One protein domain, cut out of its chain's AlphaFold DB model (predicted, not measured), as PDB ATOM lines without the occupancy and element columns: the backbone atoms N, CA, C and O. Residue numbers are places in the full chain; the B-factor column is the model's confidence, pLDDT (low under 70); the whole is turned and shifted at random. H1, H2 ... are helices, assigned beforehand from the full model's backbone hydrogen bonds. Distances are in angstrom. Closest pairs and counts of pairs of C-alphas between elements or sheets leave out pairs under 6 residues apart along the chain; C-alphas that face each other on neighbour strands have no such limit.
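Overview. This is residues 224 to 302 of the 303 residues of the protein "Hypothetical protein" of Adineta steineri (UniProt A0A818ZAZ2). One long helix, H2, runs out from a loose head of loops that holds short H4, with short H3 between; H1 packs on its residues 235 to 239, and the last long link folds back to place H5 on residues 241 to 248. The printed part has 79 residues, five named helices, H1 to H5 in chain order, and no named strand: all helix, with under half of the residues in named elements. It is loose, radius of gyration of the C-alphas 15.9 A, spanning 46 by 28 by 22 A.

Along the chain. Find C-alpha 232 at (218.309, 235.027, 185.668); H2, residues 232 to 251, runs 28.7 A from there. H1 is 224 to 227, H3 253 to 256, H4 268 to 271, H5 298 to 301, ending at (209.712, 217.651, 184.385).

Arrangement. H2 touches H5, closest C-alphas Tyr 248 and Gly 298, 5.5 A. It touches H1, closest C-alphas Ile 225 and Asn 235, 6.4 A. In H2 every O i to N i+4 pair is within hydrogen-bond range.

Size, cuts and confidence. The printed part has no cut. Residues 293 to 302 have pLDDT under 70.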
ATOM      1  N   MET A 224     225.620 224.253 180.162       89.12
ATOM      2  CA  MET A 224     225.031 224.896 178.979       89.12
ATOM      3  C   MET A 224     223.971 225.940 179.351       89.12
ATOM      4  O   MET A 224     223.963 227.035 178.793       89.12
ATOM      5  N   ILE A 225     223.092 225.643 180.309       87.75
ATOM      6  CA  ILE A 225     222.078 226.597 180.790       87.75
ATOM      7  C   ILE A 225     222.747 227.820 181.440       87.75
ATOM      8  O   ILE A 225     222.304 228.946 181.233       87.75
ATOM      9  N   GLN A 226     223.832 227.619 182.190       85.50
ATOM     10  CA  GLN A 226     224.592 228.700 182.829       85.50
ATOM     11  C   GLN A 226     225.394 229.546 181.831       85.50
ATOM     12  O   GLN A 226     225.545 230.747 182.043       85.50
ATOM     13  N   SER A 227     225.899 228.942 180.755       85.19
ATOM     14  CA  SER A 227     226.639 229.632 179.694       85.19
ATOM     15  C   SER A 227     225.737 230.397 178.723       85.19
ATOM     16  O   SER A 227     226.196 231.337 178.079       85.19
ATOM     17  N   ASN A 228     224.460 230.023 178.612       78.75
ATOM     18  CA  ASN A 228     223.497 230.748 177.791       78.75
ATOM     19  C   ASN A 228     223.067 232.060 178.462       78.75
ATOM     20  O   ASN A 228     222.783 232.107 179.659       78.75
ATOM     21  N   SER A 229     222.959 233.133 177.673       75.19
ATOM     22  CA  SER A 229     222.509 234.459 178.127       75.19
ATOM     23  C   SER A 229     220.989 234.524 178.344       75.19
ATOM     24  O   SER A 229     220.300 235.364 177.768       75.19
ATOM     25  N   LEU A 230     220.451 233.618 179.162       79.31
ATOM     26  CA  LEU A 230     219.049 233.621 179.574       79.31
ATOM     27  C   LEU A 230     218.818 234.589 180.747       79.31
ATOM     28  O   LEU A 230     219.710 234.768 181.586       79.31
ATOM     29  N   PRO A 231     217.613 235.174 180.877       83.44
ATOM     30  CA  PRO A 231     217.230 235.927 182.065       83.44
ATOM     31  C   PRO A 231     217.427 235.096 183.342       83.44
ATOM     32  O   PRO A 231     217.045 233.927 183.397       83.44
ATOM     33  N   SER A 232     217.969 235.709 184.401       80.62
ATOM     34  CA  SER A 232     218.309 235.027 185.668       80.62
ATOM     35  C   SER A 232     217.146 234.212 186.266       80.62
ATOM     36  O   SER A 232     217.346 233.116 186.786       80.62
ATOM     37  N   CYS A 233     215.909 234.700 186.127       82.44
ATOM     38  CA  CYS A 233     214.706 233.993 186.579       82.44
ATOM     39  C   CYS A 233     214.487 232.661 185.836       82.44
ATOM     40  O   CYS A 233     214.235 231.629 186.463       82.44
ATOM     41  N   GLU A 234     214.628 232.657 184.510       84.56
ATOM     42  CA  GLU A 234     214.448 231.452 183.694       84.56
ATOM     43  C   GLU A 234     215.603 230.471 183.874       84.56
ATOM     44  O   GLU A 234     215.370 229.269 183.988       84.56
ATOM     45  N   ASN A 235     216.828 230.986 183.988       86.31
ATOM     46  CA  ASN A 235     218.023 230.189 184.249       86.31
ATOM     47  C   ASN A 235     217.885 229.401 185.567       86.31
ATOM     48  O   ASN A 235     217.993 228.173 185.590       86.31
ATOM     49  N   ASN A 236     217.505 230.086 186.651       86.69
ATOM     50  CA  ASN A 236     217.269 229.450 187.948       86.69
ATOM     51  C   ASN A 236     216.125 228.427 187.901       86.69
ATOM     52  O   ASN A 236     216.243 227.347 188.482       86.69
ATOM     53  N   ARG A 237     215.036 228.726 187.178       87.25
ATOM     54  CA  ARG A 237     213.917 227.787 187.000       87.25
ATOM     55  C   ARG A 237     214.361 226.499 186.298       87.25
ATOM     56  O   ARG A 237     213.996 225.414 186.743       87.25
ATOM     57  N   LEU A 238     215.148 226.610 185.229       87.50
ATOM     58  CA  LEU A 238     215.653 225.459 184.475       87.50
ATOM     59  C   LEU A 238     216.618 224.610 185.309       87.50
ATOM     60  O   LEU A 238     216.496 223.387 185.321       87.50
ATOM     61  N   ILE A 239     217.519 225.240 186.069       87.69
ATOM     62  CA  ILE A 239     218.436 224.529 186.973       87.69
ATOM     63  C   ILE A 239     217.664 223.758 188.053       87.69
ATOM     64  O   ILE A 239     217.994 222.607 188.345       87.69
ATOM     65  N   GLU A 240     216.635 224.361 188.650       87.50
ATOM     66  CA  GLU A 240     215.817 223.687 189.666       87.50
ATOM     67  C   GLU A 240     215.006 222.523 189.084       87.50
ATOM     68  O   GLU A 240     214.942 221.453 189.695       87.50
ATOM     69  N   ASN A 241     214.452 222.674 187.879       87.00
ATOM     70  CA  ASN A 241     213.789 221.573 187.178       87.00
ATOM     71  C   ASN A 241     214.763 220.426 186.881       87.00
ATOM     72  O   ASN A 241     214.443 219.267 187.137       87.00
ATOM     73  N   LEU A 242     215.983 220.743 186.440       88.88
ATOM     74  CA  LEU A 242     217.023 219.757 186.153       88.88
ATOM     75  C   LEU A 242     217.432 218.965 187.408       88.88
ATOM     76  O   LEU A 242     217.577 217.742 187.360       88.88
ATOM     77  N   LYS A 243     217.552 219.634 188.564       87.69
ATOM     78  CA  LYS A 243     217.795 218.965 189.857       87.69
ATOM     79  C   LYS A 243     216.654 218.024 190.238       87.69
ATOM     80  O   LYS A 243     216.916 216.917 190.706       87.69
ATOM     81  N   ARG A 244     215.402 218.448 190.040       84.06
ATOM     82  CA  ARG A 244     214.211 217.631 190.330       84.06
ATOM     83  C   ARG A 244     214.120 216.410 189.422       84.06
ATOM     84  O   ARG A 244     213.883 215.319 189.930       84.06
ATOM     85  N   ALA A 245     214.381 216.570 188.127       85.69
ATOM     86  CA  ALA A 245     214.423 215.464 187.172       85.69
ATOM     87  C   ALA A 245     215.512 214.443 187.541       85.69
ATOM     88  O   ALA A 245     215.239 213.245 187.637       85.69
ATOM     89  N   ARG A 246     216.727 214.910 187.865       86.94
ATOM     90  CA  ARG A 246     217.824 214.044 188.328       86.94
ATOM     91  C   ARG A 246     217.467 213.285 189.608       86.94
ATOM     92  O   ARG A 246     217.788 212.104 189.729       86.94
ATOM     93  N   LEU A 247     216.824 213.950 190.570       84.38
ATOM     94  CA  LEU A 247     216.388 213.314 191.814       84.38
ATOM     95  C   LEU A 247     215.320 212.247 191.546       84.38
ATOM     96  O   LEU A 247     215.460 211.128 192.035       84.38
ATOM     97  N   TYR A 248     214.323 212.565 190.718       83.19
ATOM     98  CA  TYR A 248     213.264 211.636 190.328       83.19
ATOM     99  C   TYR A 248     213.825 210.364 189.680       83.19
ATOM    100  O   TYR A 248     213.490 209.267 190.121       83.19
ATOM    101  N   LEU A 249     214.733 210.492 188.704       83.00
ATOM    102  CA  LEU A 249     215.368 209.335 188.058       83.00
ATOM    103  C   LEU A 249     216.171 208.476 189.048       83.00
ATOM    104  O   LEU A 249     216.202 207.254 188.926       83.00
ATOM    105  N   LYS A 250     216.795 209.099 190.054       81.12
ATOM    106  CA  LYS A 250     217.617 208.403 191.054       81.12
ATOM    107  C   LYS A 250     216.797 207.656 192.109       81.12
ATOM    108  O   LYS A 250     217.240 206.608 192.580       81.12
ATOM    109  N   SER A 251     215.659 208.202 192.539       80.50
ATOM    110  CA  SER A 251     214.878 207.641 193.650       80.50
ATOM    111  C   SER A 251     213.564 207.016 193.204       80.50
ATOM    112  O   SER A 251     213.335 205.832 193.456       80.50
ATOM    113  N   ASP A 252     212.720 207.806 192.549       77.44
ATOM    114  CA  ASP A 252     211.286 207.544 192.449       77.44
ATOM    115  C   ASP A 252     210.927 206.835 191.147       77.44
ATOM    116  O   ASP A 252     209.944 206.101 191.100       77.44
ATOM    117  N   TYR A 253     211.728 206.999 190.097       80.75
ATOM    118  CA  TYR A 253     211.477 206.379 188.800       80.75
ATOM    119  C   TYR A 253     211.347 204.855 188.915       80.75
ATOM    120  O   TYR A 253     210.362 204.280 188.461       80.75
ATOM    121  N   LYS A 254     212.248 204.200 189.662       80.12
ATOM    122  CA  LYS A 254     212.227 202.737 189.856       80.12
ATOM    123  C   LYS A 254     210.942 202.195 190.496       80.12
ATOM    124  O   LYS A 254     210.663 201.013 190.349       80.12
ATOM    125  N   VAL A 255     210.211 203.016 191.259       80.12
ATOM    126  CA  VAL A 255     208.962 202.600 191.925       80.12
ATOM    127  C   VAL A 255     207.713 203.001 191.138       80.12
ATOM    128  O   VAL A 255     206.626 202.539 191.467       80.12
ATOM    129  N   HIS A 256     207.855 203.861 190.123       78.31
ATOM    130  CA  HIS A 256     206.753 204.325 189.276       78.31
ATOM    131  C   HIS A 256     206.707 203.624 187.916       78.31
ATOM    132  O   HIS A 256     205.651 203.604 187.294       78.31
ATOM    133  N   VAL A 257     207.820 203.039 187.468       85.56
ATOM    134  CA  VAL A 257     207.872 202.264 186.229       85.56
ATOM    135  C   VAL A 257     207.227 200.892 186.420       85.56
ATOM    136  O   VAL A 257     207.588 200.141 187.327       85.56
ATOM    137  N   SER A 258     206.303 200.539 185.531       85.50
ATOM    138  CA  SER A 258     205.640 199.236 185.471       85.50
ATOM    139  C   SER A 258     205.566 198.729 184.027       85.50
ATOM    140  O   SER A 258     205.803 199.466 183.071       85.50
ATOM    141  N   ARG A 259     205.240 197.442 183.850       84.56
ATOM    142  CA  ARG A 259     205.010 196.853 182.516       84.56
ATOM    143  C   ARG A 259     203.626 197.168 181.944       84.56
ATOM    144  O   ARG A 259     203.421 196.980 180.754       84.56
ATOM    145  N   SER A 260     202.698 197.605 182.793       84.81
ATOM    146  CA  SER A 260     201.333 197.958 182.419       84.81
ATOM    147  C   SER A 260     200.915 199.224 183.158       84.81
ATOM    148  O   SER A 260     200.721 199.199 184.380       84.81
ATOM    149  N   SER A 261     200.831 200.342 182.443       86.50
ATOM    150  CA  SER A 261     200.457 201.640 183.006       86.50
ATOM    151  C   SER A 261     199.715 202.467 181.967       86.50
ATOM    152  O   SER A 261     200.209 202.639 180.861       86.50
ATOM    153  N   GLY A 262     198.586 203.064 182.361       84.12
ATOM    154  CA  GLY A 262     197.843 204.009 181.520       84.12
ATOM    155  C   GLY A 262     198.584 205.325 181.248       84.12
ATOM    156  O   GLY A 262     198.205 206.084 180.359       84.12
ATOM    157  N   VAL A 263     199.666 205.598 181.986       86.56
ATOM    158  CA  VAL A 263     200.585 206.718 181.738       86.56
ATOM    159  C   VAL A 263     201.771 206.227 180.912       86.56
ATOM    160  O   VAL A 263     202.531 205.375 181.385       86.56
ATOM    161  N   ALA A 264     201.964 206.813 179.726       84.50
ATOM    162  CA  ALA A 264     203.047 206.484 178.791       84.50
ATOM    163  C   ALA A 264     204.439 206.475 179.450       84.50
ATOM    164  O   ALA A 264     205.177 205.503 179.322       84.50
ATOM    165  N   ASP A 265     204.761 207.516 180.226       79.69
ATOM    166  CA  ASP A 265     206.078 207.706 180.859       79.69
ATOM    167  C   ASP A 265     206.388 206.676 181.968       79.69
ATOM    168  O   ASP A 265     207.513 206.587 182.458       79.69
ATOM    169  N   HIS A 266     205.387 205.910 182.405       86.12
ATOM    170  CA  HIS A 266     205.525 204.872 183.427       86.12
ATOM    171  C   HIS A 266     205.518 203.461 182.841       86.12
ATOM    172  O   HIS A 266     205.951 202.526 183.512       86.12
ATOM    173  N   CYS A 267     205.016 203.287 181.619       88.88
ATOM    174  CA  CYS A 267     204.969 201.989 180.971       88.88
ATOM    175  C   CYS A 267     206.313 201.717 180.293       88.88
ATOM    176  O   CYS A 267     206.609 202.280 179.242       88.88
ATOM    177  N   CYS A 268     207.146 200.847 180.872       87.44
ATOM    178  CA  CYS A 268     208.458 200.550 180.289       87.44
ATOM    179  C   CYS A 268     208.363 199.860 178.928       87.44
ATOM    180  O   CYS A 268     209.269 200.018 178.117       87.44
ATOM    181  N   VAL A 269     207.284 199.113 178.681       88.19
ATOM    182  CA  VAL A 269     207.044 198.460 177.391       88.19
ATOM    183  C   VAL A 269     206.828 199.514 176.315       88.19
ATOM    184  O   VAL A 269     207.501 199.480 175.295       88.19
ATOM    185  N   TYR A 270     205.965 200.492 176.580       87.38
ATOM    186  CA  TYR A 270     205.682 201.571 175.643       87.38
ATOM    187  C   TYR A 270     206.854 202.545 175.490       87.38
ATOM    188  O   TYR A 270     207.253 202.852 174.373       87.38
ATOM    189  N   ALA A 271     207.451 202.993 176.598       84.62
ATOM    190  CA  ALA A 271     208.524 203.989 176.587       84.62
ATOM    191  C   ALA A 271     209.818 203.503 175.908       84.62
ATOM    192  O   ALA A 271     210.618 204.325 175.468       84.62
ATOM    193  N   LEU A 272     210.040 202.185 175.847       85.88
ATOM    194  CA  LEU A 272     211.202 201.575 175.192       85.88
ATOM    195  C   LEU A 272     210.872 200.959 173.822       85.88
ATOM    196  O   LEU A 272     211.777 200.424 173.184       85.88
ATOM    197  N   SER A 273     209.609 201.009 173.384       88.00
ATOM    198  CA  SER A 273     209.175 200.481 172.088       88.00
ATOM    199  C   SER A 273     209.551 201.451 170.968       88.00
ATOM    200  O   SER A 273     209.260 202.645 171.043       88.00
ATOM    201  N   ASP A 274     210.198 200.942 169.921       85.50
ATOM    202  CA  ASP A 274     210.531 201.707 168.716       85.50
ATOM    203  C   ASP A 274     209.512 201.369 167.606       85.50
ATOM    204  O   ASP A 274     209.490 200.229 167.131       85.50
ATOM    205  N   PRO A 275     208.652 202.315 167.174       83.94
ATOM    206  CA  PRO A 275     207.646 202.051 166.145       83.94
ATOM    207  C   PRO A 275     208.254 201.819 164.753       83.94
ATOM    208  O   PRO A 275     207.590 201.253 163.885       83.94
ATOM    209  N   GLU A 276     209.502 202.233 164.517       86.62
ATOM    210  CA  GLU A 276     210.172 202.096 163.219       86.62
ATOM    211  C   GLU A 276     210.938 200.772 163.097       86.62
ATOM    212  O   GLU A 276     211.134 200.262 161.989       86.62
ATOM    213  N   LYS A 277     211.351 200.173 164.221       89.50
ATOM    214  CA  LYS A 277     212.133 198.928 164.242       89.50
ATOM    215  C   LYS A 277     211.341 197.774 164.828       89.50
ATOM    216  O   LYS A 277     211.257 197.621 166.040       89.50
ATOM    217  N   LYS A 278     210.877 196.876 163.956       83.44
ATOM    218  CA  LYS A 278     210.127 195.665 164.336       83.44
ATOM    219  C   LYS A 278     210.775 194.837 165.451       83.44
ATOM    220  O   LYS A 278     210.057 194.351 166.312       83.44
ATOM    221  N   ASP A 279     212.103 194.712 165.460       85.44
ATOM    222  CA  ASP A 279     212.828 193.917 166.466       85.44
ATOM    223  C   ASP A 279     212.852 194.566 167.863       85.44
ATOM    224  O   ASP A 279     213.108 193.893 168.858       85.44
ATOM    225  N   PHE A 280     212.576 195.871 167.939       82.56
ATOM    226  CA  PHE A 280     212.493 196.653 169.177       82.56
ATOM    227  C   PHE A 280     211.080 197.206 169.413       82.56
ATOM    228  O   PHE A 280     210.880 198.035 170.298       82.56
ATOM    229  N   SER A 281     210.104 196.752 168.626       86.31
ATOM    230  CA  SER A 281     208.713 197.166 168.721       86.31
ATOM    231  C   SER A 281     207.940 196.169 169.572       86.31
ATOM    232  O   SER A 281     207.995 194.956 169.353       86.31
ATOM    233  N   HIS A 282     207.213 196.680 170.558       83.62
ATOM    234  CA  HIS A 282     206.300 195.890 171.365       83.62
ATOM    235  C   HIS A 282     204.992 196.650 171.594       83.62
ATOM    236  O   HIS A 282     205.009 197.830 171.955       83.62
ATOM    237  N   ASP A 283     203.873 195.958 171.382       84.69
ATOM    238  CA  ASP A 283     202.532 196.495 171.589       84.69
ATOM    239  C   ASP A 283     202.076 196.259 173.031       84.69
ATOM    240  O   ASP A 283     202.284 195.186 173.605       84.69
ATOM    241  N   CYS A 284     201.417 197.261 173.609       87.50
ATOM    242  CA  CYS A 284     200.746 197.129 174.896       87.50
ATOM    243  C   CYS A 284     199.302 196.648 174.710       87.50
ATOM    244  O   CYS A 284     198.624 197.019 173.757       87.50
ATOM    245  N   ASP A 285     198.802 195.885 175.678       88.56
ATOM    246  CA  ASP A 285     197.401 195.455 175.789       88.56
ATOM    247  C   ASP A 285     196.485 196.507 176.453       88.56
ATOM    248  O   ASP A 285     195.326 196.231 176.761       88.56
ATOM    249  N   HIS A 286     197.005 197.713 176.685       88.25
ATOM    250  CA  HIS A 286     196.340 198.826 177.355       88.25
ATOM    251  C   HIS A 286     196.628 200.150 176.637       88.25
ATOM    252  O   HIS A 286     197.616 200.289 175.912       88.25
ATOM    253  N   GLU A 287     195.761 201.139 176.857       87.06
ATOM    254  CA  GLU A 287     195.899 202.477 176.279       87.06
ATOM    255  C   GLU A 287     196.732 203.408 177.170       87.06
ATOM    256  O   GLU A 287     196.676 203.321 178.395       87.06
ATOM    257  N   HIS A 288     197.458 204.346 176.554       86.69
ATOM    258  CA  HIS A 288     198.302 205.326 177.250       86.69
ATOM    259  C   HIS A 288     197.695 206.737 177.226       86.69
ATOM    260  O   HIS A 288     198.331 207.697 176.786       86.69
ATOM    261  N   THR A 289     196.432 206.862 177.628       85.00
ATOM    262  CA  THR A 289     195.669 208.124 177.574       85.00
ATOM    263  C   THR A 289     195.732 208.934 178.871       85.00
ATOM    264  O   THR A 289     195.279 210.081 178.906       85.00
ATOM    265  N   GLU A 290     196.314 208.383 179.938       83.19
ATOM    266  CA  GLU A 290     196.367 209.026 181.248       83.19
ATOM    267  C   GLU A 290     197.599 209.930 181.407       83.19
ATOM    268  O   GLU A 290     198.695 209.655 180.912       83.19
ATOM    269  N   SER A 291     197.441 211.011 182.172       79.38
ATOM    270  CA  SER A 291     198.543 211.873 182.607       79.38
ATOM    271  C   SER A 291     198.850 211.654 184.092       79.38
ATOM    272  O   SER A 291     197.951 211.414 184.904       79.38
ATOM    273  N   CYS A 292     200.131 211.721 184.488       77.25
ATOM    274  CA  CYS A 292     200.487 211.545 185.898       77.25
ATOM    275  C   CYS A 292     199.953 212.725 186.730       77.25
ATOM    276  O   CYS A 292     200.512 213.822 186.706       77.25
ATOM    277  N   ASN A 293     198.906 212.481 187.521       68.94
ATOM    278  CA  ASN A 293     198.295 213.474 188.417       68.94
ATOM    279  C   ASN A 293     199.035 213.635 189.758       68.94
ATOM    280  O   ASN A 293     198.691 214.491 190.579       68.94
ATOM    281  N   ARG A 294     200.057 212.812 190.024       67.62
ATOM    282  CA  ARG A 294     200.827 212.877 191.271       67.62
ATOM    283  C   ARG A 294     201.803 214.050 191.206       67.62
ATOM    284  O   ARG A 294     202.793 213.995 190.495       67.62
ATOM    285  N   LYS A 295     201.606 215.077 192.035       59.47
ATOM    286  CA  LYS A 295     202.566 216.198 192.148       59.47
ATOM    287  C   LYS A 295     203.969 215.768 192.617       59.47
ATOM    288  O   LYS A 295     204.923 216.511 192.432       59.47
ATOM    289  N   SER A 296     204.091 214.585 193.226       57.03
ATOM    290  CA  SER A 296     205.363 213.970 193.635       57.03
ATOM    291  C   SER A 296     206.033 213.142 192.530       57.03
ATOM    292  O   SER A 296     207.195 212.782 192.649       57.03
ATOM    293  N   CYS A 297     205.301 212.808 191.469       64.25
ATOM    294  CA  CYS A 297     205.767 212.034 190.326       64.25
ATOM    295  C   CYS A 297     206.441 213.014 189.363       64.25
ATOM    296  O   CYS A 297     205.784 213.689 188.576       64.25
ATOM    297  N   GLY A 298     207.765 213.135 189.466       61.91
ATOM    298  CA  GLY A 298     208.574 214.092 188.704       61.91
ATOM    299  C   GLY A 298     208.588 213.907 187.178       61.91
ATOM    300  O   GLY A 298     209.320 214.628 186.507       61.91
ATOM    301  N   CYS A 299     207.786 212.994 186.616       69.69
ATOM    302  CA  CYS A 299     207.683 212.746 185.173       69.69
ATOM    303  C   CYS A 299     207.264 213.988 184.363       69.69
ATOM    304  O   CYS A 299     207.671 214.141 183.217       69.69
ATOM    305  N   GLN A 300     206.534 214.932 184.970       65.50
ATOM    306  CA  GLN A 300     206.133 216.186 184.318       65.50
ATOM    307  C   GLN A 300     207.324 217.101 183.985       65.50
ATOM    308  O   GLN A 300     207.176 218.017 183.184       65.50
ATOM    309  N   PHE A 301     208.490 216.870 184.599       63.19
ATOM    310  CA  PHE A 301     209.712 217.651 184.385       63.19
ATOM    311  C   PHE A 301     210.682 217.005 183.385       63.19
ATOM    312  O   PHE A 301     211.775 217.532 183.191       63.19
ATOM    313  N   ILE A 302     210.321 215.852 182.810       58.41
ATOM    314  CA  ILE A 302     211.123 215.143 181.797       58.41
ATOM    315  C   ILE A 302     210.745 215.595 180.372       58.41
ATOM    316  O   ILE A 302     211.526 215.386 179.448       58.41
TER     317      ILE A 302